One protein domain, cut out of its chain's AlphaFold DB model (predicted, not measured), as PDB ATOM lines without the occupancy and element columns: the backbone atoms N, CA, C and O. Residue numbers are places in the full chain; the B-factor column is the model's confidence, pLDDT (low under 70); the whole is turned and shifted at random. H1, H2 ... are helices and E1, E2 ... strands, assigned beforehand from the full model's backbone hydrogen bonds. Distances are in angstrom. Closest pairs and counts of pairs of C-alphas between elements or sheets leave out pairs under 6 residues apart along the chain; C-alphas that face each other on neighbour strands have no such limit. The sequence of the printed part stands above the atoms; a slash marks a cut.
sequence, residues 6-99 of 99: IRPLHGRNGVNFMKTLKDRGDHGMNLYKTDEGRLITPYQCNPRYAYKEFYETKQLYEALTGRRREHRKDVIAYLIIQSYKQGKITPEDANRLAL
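Overview. This is residues 6 to 99 of the 99 residues of an uncharacterized protein of Ethanoligenens harbinense (UniProt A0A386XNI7). A two-stranded antiparallel ribbon, E1 and E2, has a helical hairpin, H1 and H2, over one face; short H3 sits off beyond the end of E2. The printed part has 94 residues, with three named helices and two named strands, order E1 H1 H2 E2 H3, class mixed. It is loose, radius of gyration of the C-alphas 15.7 A, spanning 44 by 32 by 24 A.

Arrangement. Start at E1, residues 6 to 10: N 7 lies 2.9 A from O 79 of its antiparallel neighbour E2, residues 75 to 81, within hydrogen-bond range. H2, residues 50 to 65, touches H1, residues 17 to 28, with residues 50 to 55 alone, closest C-alphas Leu 21 and Tyr 51, 5.1 A. This hairpin's tilt, 35.3 degrees, opposite ways, is only just steep. The closest C-alphas of H2 and E2, Phe 54 and Ala 77, are 7.7 A apart. H3, residues 91 to 97, is apart from E1, H1 and H2. In H1, H2 and H3 every O i to N i+4 pair is within range.

Along the chain. Find C-alpha 6 at (222.251, 181.118, 183.033), where E1 begins; H1 runs 16.4 A, H2 22.1 A, E2 16.5 A; H3 ends at C-alpha 97 at (210.608, 177.299, 190.027).

Size, cuts and confidence. The printed part has no cut; the H1 to H2 link is long, and residues 12 to 15 and 99 are under pLDDT 70.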
ATOM      1  N   ILE A   6     221.018 180.666 183.682       89.81
ATOM      2  CA  ILE A   6     222.251 181.118 183.033       89.81
ATOM      3  C   ILE A   6     222.854 179.917 182.312       89.81
ATOM      4  O   ILE A   6     223.159 178.896 182.925       89.81
ATOM      5  N   ARG A   7     222.998 180.010 180.990       89.62
ATOM      6  CA  ARG A   7     223.543 178.929 180.166       89.62
ATOM      7  C   ARG A   7     224.901 179.340 179.592       89.62
ATOM      8  O   ARG A   7     224.934 180.271 178.784       89.62
ATOM      9  N   PRO A   8     226.001 178.645 179.934       90.62
ATOM     10  CA  PRO A   8     227.284 178.896 179.296       90.62
ATOM     11  C   PRO A   8     227.235 178.474 177.825       90.62
ATOM     12  O   PRO A   8     226.666 177.437 177.461       90.62
ATOM     13  N   LEU A   9     227.834 179.294 176.967       88.06
ATOM     14  CA  LEU A   9     228.096 178.981 175.571       88.06
ATOM     15  C   LEU A   9     229.585 178.713 175.429       88.06
ATOM     16  O   LEU A   9     230.407 179.577 175.722       88.06
ATOM     17  N   HIS A  10     229.919 177.511 174.979       85.62
ATOM     18  CA  HIS A  10     231.299 177.102 174.766       85.62
ATOM     19  C   HIS A  10     231.692 177.239 173.298       85.62
ATOM     20  O   HIS A  10     230.855 177.061 172.403       85.62
ATOM     21  N   GLY A  11     232.979 177.493 173.052       72.94
ATOM     22  CA  GLY A  11     233.568 177.238 171.738       72.94
ATOM     23  C   GLY A  11     233.375 175.767 171.349       72.94
ATOM     24  O   GLY A  11     233.305 174.893 172.217       72.94
ATOM     25  N   ARG A  12     233.279 175.455 170.048       68.25
ATOM     26  CA  ARG A  12     233.210 174.069 169.531       68.25
ATOM     27  C   ARG A  12     234.469 173.753 168.714       68.25
ATOM     28  O   ARG A  12     234.868 174.577 167.901       68.25
ATOM     29  N   ASN A  13     235.091 172.589 168.956       62.59
ATOM     30  CA  ASN A  13     236.392 172.249 168.362       62.59
ATOM     31  C   ASN A  13     236.270 172.305 166.835       62.59
ATOM     32  O   ASN A  13     235.338 171.720 166.285       62.59
ATOM     33  N   GLY A  14     237.184 173.010 166.167       63.47
ATOM     34  CA  GLY A  14     237.181 173.152 164.706       63.47
ATOM     35  C   GLY A  14     236.083 174.063 164.138       63.47
ATOM     36  O   GLY A  14     236.013 174.234 162.925       63.47
ATOM     37  N   VAL A  15     235.240 174.676 164.979       66.12
ATOM     38  CA  VAL A  15     234.235 175.657 164.556       66.12
ATOM     39  C   VAL A  15     234.749 177.056 164.864       66.12
ATOM     40  O   VAL A  15     235.154 177.346 165.989       66.12
ATOM     41  N   ASN A  16     234.682 177.951 163.878       78.44
ATOM     42  CA  ASN A  16     234.949 179.368 164.094       78.44
ATOM     43  C   ASN A  16     233.965 179.912 165.147       78.44
ATOM     44  O   ASN A  16     232.763 180.013 164.888       78.44
ATOM     45  N   PHE A  17     234.455 180.258 166.340       83.44
ATOM     46  CA  PHE A  17     233.597 180.709 167.435       83.44
ATOM     47  C   PHE A  17     232.866 182.021 167.118       83.44
ATOM     48  O   PHE A  17     231.783 182.237 167.658       83.44
ATOM     49  N   MET A  18     233.369 182.837 166.179       88.44
ATOM     50  CA  MET A  18     232.634 183.990 165.645       88.44
ATOM     51  C   MET A  18     231.321 183.558 164.985       88.44
ATOM     52  O   MET A  18     230.284 184.179 165.207       88.44
ATOM     53  N   LYS A  19     231.340 182.452 164.226       88.50
ATOM     54  CA  LYS A  19     230.125 181.874 163.635       88.50
ATOM     55  C   LYS A  19     229.164 181.412 164.727       88.50
ATOM     56  O   LYS A  19     227.980 181.711 164.651       88.50
ATOM     57  N   THR A  20     229.666 180.741 165.765       87.31
ATOM     58  CA  THR A  20     228.838 180.315 166.906       87.31
ATOM     59  C   THR A  20     228.174 181.507 167.596       87.31
ATOM     60  O   THR A  20     226.978 181.452 167.872       87.31
ATOM     61  N   LEU A  21     228.920 182.584 167.861       90.81
ATOM     62  CA  LEU A  21     228.369 183.809 168.449       90.81
ATOM     63  C   LEU A  21     227.290 184.415 167.545       90.81
ATOM     64  O   LEU A  21     226.218 184.758 168.039       90.81
ATOM     65  N   LYS A  22     227.534 184.475 166.230       91.94
ATOM     66  CA  LYS A  22     226.568 184.997 165.260       91.94
ATOM     67  C   LYS A  22     225.294 184.155 165.204       91.94
ATOM     68  O   LYS A  22     224.216 184.697 165.401       91.94
ATOM     69  N   ASP A  23     225.410 182.838 165.028       90.25
ATOM     70  CA  ASP A  23     224.258 181.927 164.950       90.25
ATOM     71  C   ASP A  23     223.380 182.023 166.215       90.25
ATOM     72  O   ASP A  23     222.151 181.988 166.147       90.25
ATOM     73  N   ARG A  24     224.007 182.150 167.393       88.25
ATOM     74  CA  ARG A  24     223.297 182.289 168.674       88.25
ATOM     75  C   ARG A  24     222.662 183.666 168.840       88.25
ATOM     76  O   ARG A  24     221.531 183.732 169.318       88.25
ATOM     77  N   GLY A  25     223.367 184.724 168.444       90.38
ATOM     78  CA  GLY A  25     222.844 186.087 168.426       90.38
ATOM     79  C   GLY A  25     221.623 186.204 167.518       90.38
ATOM     80  O   GLY A  25     220.561 186.606 167.982       90.38
ATOM     81  N   ASP A  26     221.737 185.752 166.268       91.69
ATOM     82  CA  ASP A  26     220.651 185.767 165.280       91.69
ATOM     83  C   ASP A  26     219.430 184.974 165.772       91.69
ATOM     84  O   ASP A  26     218.290 185.408 165.616       91.69
ATOM     85  N   HIS A  27     219.650 183.824 166.421       89.12
ATOM     86  CA  HIS A  27     218.557 183.046 167.003       89.12
ATOM     87  C   HIS A  27     217.833 183.794 168.131       89.12
ATOM     88  O   HIS A  27     216.602 183.762 168.191       89.12
ATOM     89  N   GLY A  28     218.582 184.443 169.030       86.62
ATOM     90  CA  GLY A  28     218.016 185.219 170.138       86.62
ATOM     91  C   GLY A  28     217.305 186.494 169.681       86.62
ATOM     92  O   GLY A  28     216.325 186.898 170.294       86.62
ATOM     93  N   MET A  29     217.762 187.085 168.576       89.81
ATOM     94  CA  MET A  29     217.232 188.320 167.989       89.81
ATOM     95  C   MET A  29     216.227 188.078 166.856       89.81
ATOM     96  O   MET A  29     215.902 189.001 166.113       89.81
ATOM     97  N   ASN A  30     215.730 186.850 166.703       91.81
ATOM     98  CA  ASN A  30     214.805 186.486 165.635       91.81
ATOM     99  C   ASN A  30     213.585 187.429 165.603       91.81
ATOM    100  O   ASN A  30     212.797 187.431 166.545       91.81
ATOM    101  N   LEU A  31     213.412 188.163 164.498       91.38
ATOM    102  CA  LEU A  31     212.399 189.218 164.347       91.38
ATOM    103  C   LEU A  31     210.964 188.733 164.587       91.38
ATOM    104  O   LEU A  31     210.165 189.453 165.179       91.38
ATOM    105  N   TYR A  32     210.647 187.493 164.202       93.50
ATOM    106  CA  TYR A  32     209.332 186.899 164.454       93.50
ATOM    107  C   TYR A  32     209.071 186.691 165.956       93.50
ATOM    108  O   TYR A  32     207.940 186.784 166.420       93.50
ATOM    109  N   LYS A  33     210.122 186.423 166.738       86.38
ATOM    110  CA  LYS A  33     210.033 186.196 168.190       86.38
ATOM    111  C   LYS A  33     210.200 187.469 169.019       86.38
ATOM    112  O   LYS A  33     209.945 187.432 170.221       86.38
ATOM    113  N   THR A  34     210.661 188.560 168.413       87.69
ATOM    114  CA  THR A  34     211.063 189.786 169.116       87.69
ATOM    115  C   THR A  34     210.229 191.005 168.742       87.69
ATOM    116  O   THR A  34     210.674 192.123 168.996       87.69
ATOM    117  N   ASP A  35     209.027 190.801 168.191       91.06
ATOM    118  CA  ASP A  35     208.125 191.886 167.772       91.06
ATOM    119  C   ASP A  35     208.839 192.835 166.796       91.06
ATOM    120  O   ASP A  35     209.090 194.000 167.097       91.06
ATOM    121  N   GLU A  36     209.323 192.259 165.690       92.44
ATOM    122  CA  GLU A  36     210.105 192.956 164.659       92.44
ATOM    123  C   GLU A  36     211.364 193.655 165.209       92.44
ATOM    124  O   GLU A  36     211.868 194.628 164.654       92.44
ATOM    125  N   GLY A  37     211.907 193.130 166.310       88.44
ATOM    126  CA  GLY A  37     213.084 193.667 166.986       88.44
ATOM    127  C   GLY A  37     212.782 194.685 168.087       88.44
ATOM    128  O   GLY A  37     213.703 195.052 168.813       88.44
ATOM    129  N   ARG A  38     211.521 195.092 168.296       89.88
ATOM    130  CA  ARG A  38     211.135 196.044 169.355       89.88
ATOM    131  C   ARG A  38     211.482 195.546 170.759       89.88
ATOM    132  O   ARG A  38     211.746 196.347 171.652       89.88
ATOM    133  N   LEU A  39     211.493 194.228 170.964       85.69
ATOM    134  CA  LEU A  39     211.843 193.604 172.245       85.69
ATOM    135  C   LEU A  39     213.356 193.396 172.431       85.69
ATOM    136  O   LEU A  39     213.771 192.822 173.438       85.69
ATOM    137  N   ILE A  40     214.189 193.833 171.483       87.62
ATOM    138  CA  ILE A  40     215.648 193.750 171.591       87.62
ATOM    139  C   ILE A  40     216.160 195.001 172.303       87.62
ATOM    140  O   ILE A  40     216.197 196.090 171.738       87.62
ATOM    141  N   THR A  41     216.625 194.830 173.536       86.19
ATOM    142  CA  THR A  41     217.318 195.882 174.290       86.19
ATOM    143  C   THR A  41     218.803 195.549 174.414       86.19
ATOM    144  O   THR A  41     219.143 194.593 175.120       86.19
ATOM    145  N   PRO A  42     219.700 196.298 173.754       88.38
ATOM    146  CA  PRO A  42     221.134 196.141 173.943       88.38
ATOM    147  C   PRO A  42     221.612 196.869 175.204       88.38
ATOM    148  O   PRO A  42     221.021 197.858 175.637       88.38
ATOM    149  N   TYR A  43     222.727 196.413 175.765       87.94
ATOM    150  CA  TYR A  43     223.422 197.096 176.851       87.94
ATOM    151  C   TYR A  43     224.911 197.134 176.534       87.94
ATOM    152  O   TYR A  43     225.516 196.085 176.330       87.94
ATOM    153  N   GLN A  44     225.479 198.343 176.483       90.62
ATOM    154  CA  GLN A  44     226.898 198.583 176.181       90.62
ATOM    155  C   GLN A  44     227.405 197.917 174.886       90.62
ATOM    156  O   GLN A  44     228.595 197.661 174.754       90.62
ATOM    157  N   CYS A  45     226.516 197.651 173.929       90.38
ATOM    158  CA  CYS A  45     226.863 197.083 172.631       90.38
ATOM    159  C   CYS A  45     225.874 197.538 171.558       90.38
ATOM    160  O   CYS A  45     224.772 198.005 171.864       90.38
ATOM    161  N   ASN A  46     226.237 197.369 170.288       91.88
ATOM    162  CA  ASN A  46     225.268 197.437 169.204       91.88
ATOM    163  C   ASN A  46     224.710 196.025 168.939       91.88
ATOM    164  O   ASN A  46     225.488 195.121 168.637       91.88
ATOM    165  N   PRO A  47     223.383 195.795 168.969       90.38
ATOM    166  CA  PRO A  47     222.822 194.450 168.822       90.38
ATOM    167  C   PRO A  47     223.173 193.816 167.468       90.38
ATOM    168  O   PRO A  47     223.396 192.611 167.388       90.38
ATOM    169  N   ARG A  48     223.335 194.629 166.415       90.38
ATOM    170  CA  ARG A  48     223.769 194.168 165.088       90.38
ATOM    171  C   ARG A  48     225.201 193.630 165.086       90.38
ATOM    172  O   ARG A  48     225.515 192.756 164.280       90.38
ATOM    173  N   TYR A  49     226.062 194.152 165.957       92.75
ATOM    174  CA  TYR A  49     227.496 193.848 165.988       92.75
ATOM    175  C   TYR A  49     227.947 193.137 167.266       92.75
ATOM    176  O   TYR A  49     229.117 192.785 167.369       92.75
ATOM    177  N   ALA A  50     227.034 192.818 168.185       92.19
ATOM    178  CA  ALA A  50     227.350 192.203 169.472       92.19
ATOM    179  C   ALA A  50     228.195 190.922 169.340       92.19
ATOM    180  O   ALA A  50     229.139 190.723 170.097       92.19
ATOM    181  N   TYR A  51     227.928 190.070 168.340       91.81
ATOM    182  CA  TYR A  51     228.738 188.865 168.102       91.81
ATOM    183  C   TYR A  51     230.202 189.190 167.754       91.81
ATOM    184  O   TYR A  51     231.105 188.441 168.130       91.81
ATOM    185  N   LYS A  52     230.432 190.293 167.032       93.75
ATOM    186  CA  LYS A  52     231.757 190.767 166.629       93.75
ATOM    187  C   LYS A  52     232.455 191.443 167.805       93.75
ATOM    188  O   LYS A  52     233.602 191.116 168.074       93.75
ATOM    189  N   GLU A  53     231.745 192.283 168.552       93.81
ATOM    190  CA  GLU A  53     232.268 192.924 169.764       93.81
ATOM    191  C   GLU A  53     232.712 191.876 170.803       93.81
ATOM    192  O   GLU A  53     233.799 191.981 171.368       93.81
ATOM    193  N   PHE A  54     231.932 190.804 170.999       92.00
ATOM    194  CA  PHE A  54     232.310 189.675 171.863       92.00
ATOM    195  C   PHE A  54     233.568 188.959 171.362       92.00
ATOM    196  O   PHE A  54     234.453 188.628 172.155       92.00
ATOM    197  N   TYR A  55     233.652 188.717 170.050       91.81
ATOM    198  CA  TYR A  55     234.825 188.110 169.429       91.81
ATOM    199  C   TYR A  55     236.076 188.966 169.656       91.81
ATOM    200  O   TYR A  55     237.070 188.476 170.189       91.81
ATOM    201  N   GLU A  56     236.010 190.253 169.319       92.94
ATOM    202  CA  GLU A  56     237.125 191.196 169.431       92.94
ATOM    203  C   GLU A  56     237.560 191.396 170.884       92.94
ATOM    204  O   GLU A  56     238.753 191.367 171.174       92.94
ATOM    205  N   THR A  57     236.610 191.501 171.815       92.31
ATOM    206  CA  THR A  57     236.903 191.649 173.248       92.31
ATOM    207  C   THR A  57     237.648 190.433 173.792       92.31
ATOM    208  O   THR A  57     238.592 190.581 174.569       92.31
ATOM    209  N   LYS A  58     237.276 189.221 173.360       90.62
ATOM    210  CA  LYS A  58     237.995 187.999 173.734       90.62
ATOM    211  C   LYS A  58     239.418 187.996 173.175       90.62
ATOM    212  O   LYS A  58     240.350 187.721 173.925       90.62
ATOM    213  N   GLN A  59     239.592 188.339 171.896       90.75
ATOM    214  CA  GLN A  59     240.920 188.429 171.276       90.75
ATOM    215  C   GLN A  59     241.803 189.461 171.991       90.75
ATOM    216  O   GLN A  59     242.967 189.183 172.273       90.75
ATOM    217  N   LEU A  60     241.241 190.623 172.335       94.69
ATOM    218  CA  LEU A  60     241.932 191.668 173.086       94.69
ATOM    219  C   LEU A  60     242.332 191.177 174.481       94.69
ATOM    220  O   LEU A  60     243.469 191.375 174.898       94.69
ATOM    221  N   TYR A  61     241.429 190.501 175.194       92.94
ATOM    222  CA  TYR A  61     241.727 189.927 176.505       92.94
ATOM    223  C   TYR A  61     242.869 188.906 176.435       92.94
ATOM    224  O   TYR A  61     243.781 188.952 177.263       92.94
ATOM    225  N   GLU A  62     242.853 188.007 175.448       92.25
ATOM    226  CA  GLU A  62     243.931 187.035 175.232       92.25
ATOM    227  C   GLU A  62     245.259 187.733 174.914       92.25
ATOM    228  O   GLU A  62     246.277 187.386 175.510       92.25
ATOM    229  N   ALA A  63     245.253 188.754 174.051       95.00
ATOM    230  CA  ALA A  63     246.450 189.517 173.700       95.00
ATOM    231  C   ALA A  63     247.037 190.292 174.894       95.00
ATOM    232  O   ALA A  63     248.248 190.301 175.084       95.00
ATOM    233  N   LEU A  64     246.185 190.913 175.718       97.75
ATOM    234  CA  LEU A  64     246.612 191.712 176.871       97.75
ATOM    235  C   LEU A  64     247.080 190.860 178.054       97.75
ATOM    236  O   LEU A  64     247.927 191.297 178.828       97.75
ATOM    237  N   THR A  65     246.501 189.672 178.239       96.50
ATOM    238  CA  THR A  65     246.731 188.866 179.452       96.50
ATOM    239  C   THR A  65     247.527 187.589 179.210       96.50
ATOM    240  O   THR A  65     247.960 186.957 180.173       96.50
ATOM    241  N   GLY A  66     247.657 187.147 177.956       93.81
ATOM    242  CA  GLY A  66     248.187 185.830 177.591       93.81
ATOM    243  C   GLY A  66     247.318 184.652 178.056       93.81
ATOM    244  O   GLY A  66     247.695 183.493 177.879       93.81
ATOM    245  N   ARG A  67     246.160 184.905 178.682       88.94
ATOM    246  CA  ARG A  67     245.319 183.859 179.270       88.94
ATOM    247  C   ARG A  67     244.371 183.292 178.230       88.94
ATOM    248  O   ARG A  67     243.417 183.952 177.832       88.94
ATOM    249  N   ARG A  68     244.560 182.015 177.904       84.44
ATOM    250  CA  ARG A  68     243.637 181.231 177.083       84.44
ATOM    251  C   ARG A  68     243.142 180.015 177.856       84.44
ATOM    252  O   ARG A  68     243.910 179.342 178.540       84.44
ATOM    253  N   ARG A  69     241.839 179.736 177.782       83.12
ATOM    254  CA  ARG A  69     241.244 178.542 178.398       83.12
ATOM    255  C   ARG A  69     241.352 177.352 177.452       83.12
ATOM    256  O   ARG A  69     241.283 177.503 176.233       83.12
ATOM    257  N   GLU A  70     241.463 176.154 178.023       83.06
ATOM    258  CA  GLU A  70     241.269 174.918 177.265       83.06
ATOM    259  C   GLU A  70     239.916 174.955 176.563       83.06
ATOM    260  O   GLU A  70     238.896 175.271 177.173       83.06
ATOM    261  N   HIS A  71     239.895 174.549 175.301       72.88
ATOM    262  CA  HIS A  71     238.738 174.718 174.440       72.88
ATOM    263  C   HIS A  71     237.427 174.144 175.033       72.88
ATOM    264  O   HIS A  71     236.367 174.750 174.907       72.88
ATOM    265  N   ARG A  72     237.458 172.984 175.707       73.75
ATOM    266  CA  ARG A  72     236.251 172.392 176.329       73.75
ATOM    267  C   ARG A  72     235.720 173.186 177.528       73.75
ATOM    268  O   ARG A  72     234.543 173.085 177.846       73.75
ATOM    269  N   LYS A  73     236.586 173.949 178.191       82.81
ATOM    270  CA  LYS A  73     236.266 174.787 179.354       82.81
ATOM    271  C   LYS A  73     236.075 176.253 178.960       82.81
ATOM    272  O   LYS A  73     235.733 177.072 179.809       82.81
ATOM    273  N   ASP A  74     236.307 176.588 177.693       85.81
ATOM    274  CA  ASP A  74     236.284 177.957 177.214       85.81
ATOM    275  C   ASP A  74     234.844 178.425 176.998       85.81
ATOM    276  O   ASP A  74     234.172 178.028 176.042       85.81
ATOM    277  N   VAL A  75     234.351 179.229 177.939       89.25
ATOM    278  CA  VAL A  75     233.058 179.907 177.832       89.25
ATOM    279  C   VAL A  75     233.270 181.197 177.048       89.25
ATOM    280  O   VAL A  75     234.011 182.078 177.477       89.25
ATOM    281  N   ILE A  76     232.616 181.306 175.895       88.50
ATOM    282  CA  ILE A  76     232.734 182.455 174.984       88.50
ATOM    283  C   ILE A  76     231.609 183.477 175.173       88.50
ATOM    284  O   ILE A  76     231.744 184.620 174.753       88.50
ATOM    285  N   ALA A  77     230.498 183.070 175.790       90.06
ATOM    286  CA  ALA A  77     229.377 183.932 176.148       90.06
ATOM    287  C   ALA A  77     228.482 183.234 177.184       90.06
ATOM    288  O   ALA A  77     228.507 182.008 177.319       90.06
ATOM    289  N   TYR A  78     227.635 184.003 177.863       90.94
ATOM    290  CA  TYR A  78     226.541 183.476 178.676       90.94
ATOM    291  C   TYR A  78     225.208 183.912 178.081       90.94
ATOM    292  O   TYR A  78     225.014 185.083 177.769       90.94
ATOM    293  N   LEU A  79     224.279 182.968 177.948       88.31
ATOM    294  CA  LEU A  79     222.883 183.271 177.661       88.31
ATOM    295  C   LEU A  79     222.125 183.362 178.986       88.31
ATOM    296  O   LEU A  79     222.023 182.367 179.708       88.31
ATOM    297  N   ILE A  80     221.586 184.541 179.277       87.25
ATOM    298  CA  ILE A  80     220.699 184.777 180.415       87.25
ATOM    299  C   ILE A  80     219.263 184.615 179.923       87.25
ATOM    300  O   ILE A  80     218.853 185.272 178.969       87.25
ATOM    301  N   ILE A  81     218.511 183.712 180.546       84.12
ATOM    302  CA  ILE A  81     217.129 183.401 180.183       84.12
ATOM    303  C   ILE A  81     216.215 183.862 181.312       84.12
ATOM    304  O   ILE A  81     216.447 183.553 182.482       84.12
ATOM    305  N   GLN A  82     215.152 184.565 180.935       80.94
ATOM    306  CA  GLN A  82     214.033 184.908 181.797       80.94
ATOM    307  C   GLN A  82     212.769 184.289 181.190       80.94
ATOM    308  O   GLN A  82     212.240 184.773 180.193       80.94
ATOM    309  N   SER A  83     212.298 183.192 181.781       82.50
ATOM    310  CA  SER A  83     211.138 182.442 181.272       82.50
ATOM    311  C   SER A  83     209.795 183.144 181.517       82.50
ATOM    312  O   SER A  83     208.782 182.760 180.939       82.50
ATOM    313  N   TYR A  84     209.776 184.164 182.374       82.81
ATOM    314  CA  TYR A  84     208.562 184.826 182.843       82.81
ATOM    315  C   TYR A  84     208.508 186.276 182.367       82.81
ATOM    316  O   TYR A  84     209.522 186.975 182.360       82.81
ATOM    317  N   LYS A  85     207.319 186.773 182.015       78.88
ATOM    318  CA  LYS A  85     207.143 188.192 181.665       78.88
ATOM    319  C   LYS A  85     207.596 189.090 182.824       78.88
ATOM    320  O   LYS A  85     207.432 188.745 183.995       78.88
ATOM    321  N   GLN A  86     208.160 190.250 182.497       76.19
ATOM    322  CA  GLN A  86     208.628 191.205 183.499       76.19
ATOM    323  C   GLN A  86     207.489 191.602 184.454       76.19
ATOM    324  O   GLN A  86     206.360 191.831 184.022       76.19
ATOM    325  N   GLY A  87     207.779 191.625 185.758       82.88
ATOM    326  CA  GLY A  87     206.811 191.968 186.806       82.88
ATOM    327  C   GLY A  87     205.766 190.891 187.123       82.88
ATOM    328  O   GLY A  87     204.940 191.110 188.000       82.88
ATOM    329  N   LYS A  88     205.777 189.731 186.447       87.44
ATOM    330  CA  LYS A  88     204.842 188.627 186.745       87.44
ATOM    331  C   LYS A  88     205.308 187.689 187.852       87.44
ATOM    332  O   LYS A  88     204.497 186.925 188.357       87.44
ATOM    333  N   ILE A  89     206.586 187.732 188.205       89.56
ATOM    334  CA  ILE A  89     207.175 186.905 189.254       89.56
ATOM    335  C   ILE A  89     208.347 187.650 189.895       89.56
ATOM    336  O   ILE A  89     209.006 188.464 189.234       89.56
ATOM    337  N   THR A  90     208.602 187.373 191.170       89.44
ATOM    338  CA  THR A  90     209.795 187.852 191.873       89.44
ATOM    339  C   THR A  90     211.038 187.088 191.387       89.44
ATOM    340  O   THR A  90     210.921 185.953 190.910       89.44
ATOM    341  N   PRO A  91     212.246 187.671 191.451       84.69
ATOM    342  CA  PRO A  91     213.478 186.922 191.202       84.69
ATOM    343  C   PRO A  91     213.610 185.666 192.079       84.69
ATOM    344  O   PRO A  91     214.068 184.630 191.602       84.69
ATOM    345  N   GLU A  92     213.173 185.741 193.335       87.38
ATOM    346  CA  GLU A  92     213.222 184.657 194.317       87.38
ATOM    347  C   GLU A  92     212.339 183.476 193.895       87.38
ATOM    348  O   GLU A  92     212.792 182.329 193.882       87.38
ATOM    349  N   ASP A  93     211.097 183.747 193.486       88.38
ATOM    350  CA  ASP A  93     210.172 182.707 193.036       88.38
ATOM    351  C   ASP A  93     210.581 182.139 191.670       88.38
ATOM    352  O   ASP A  93     210.461 180.935 191.441       88.38
ATOM    353  N   ALA A  94     211.132 182.968 190.775       85.31
ATOM    354  CA  ALA A  94     211.667 182.493 189.500       85.31
ATOM    355  C   ALA A  94     212.828 181.510 189.695       85.31
ATOM    356  O   ALA A  94     212.872 180.497 188.999       85.31
ATOM    357  N   ASN A  95     213.722 181.774 190.655       81.31
ATOM    358  CA  ASN A  95     214.802 180.855 191.016       81.31
ATOM    359  C   ASN A  95     214.268 179.549 191.619       81.31
ATOM    360  O   ASN A  95     214.759 178.480 191.268       81.31
ATOM    361  N   ARG A  96     213.249 179.616 192.490       84.38
ATOM    362  CA  ARG A  96     212.640 178.422 193.100       84.38
ATOM    363  C   ARG A  96     212.004 177.496 192.059       84.38
ATOM    364  O   ARG A  96     212.127 176.287 192.182       84.38
ATOM    365  N   LEU A  97     211.323 178.059 191.060       83.56
ATOM    366  CA  LEU A  97     210.608 177.299 190.027       83.56
ATOM    367  C   LEU A  97     211.496 176.816 188.869       83.56
ATOM    368  O   LEU A  97     211.032 176.043 188.035       83.56
ATOM    369  N   ALA A  98     212.717 177.339 188.740       71.69
ATOM    370  CA  ALA A  98     213.609 177.021 187.625       71.69
ATOM    371  C   ALA A  98     214.588 175.862 187.901       71.69
ATOM    372  O   ALA A  98     215.308 175.463 186.978       71.69
ATOM    373  N   LEU A  99     214.619 175.361 189.142       56.78
ATOM    374  CA  LEU A  99     215.318 174.145 189.578       56.78
ATOM    375  C   LEU A  99     214.444 172.908 189.344       56.78
ATOM    376  O   LEU A  99     215.023 171.886 188.915       56.78
TER     377      LEU A  99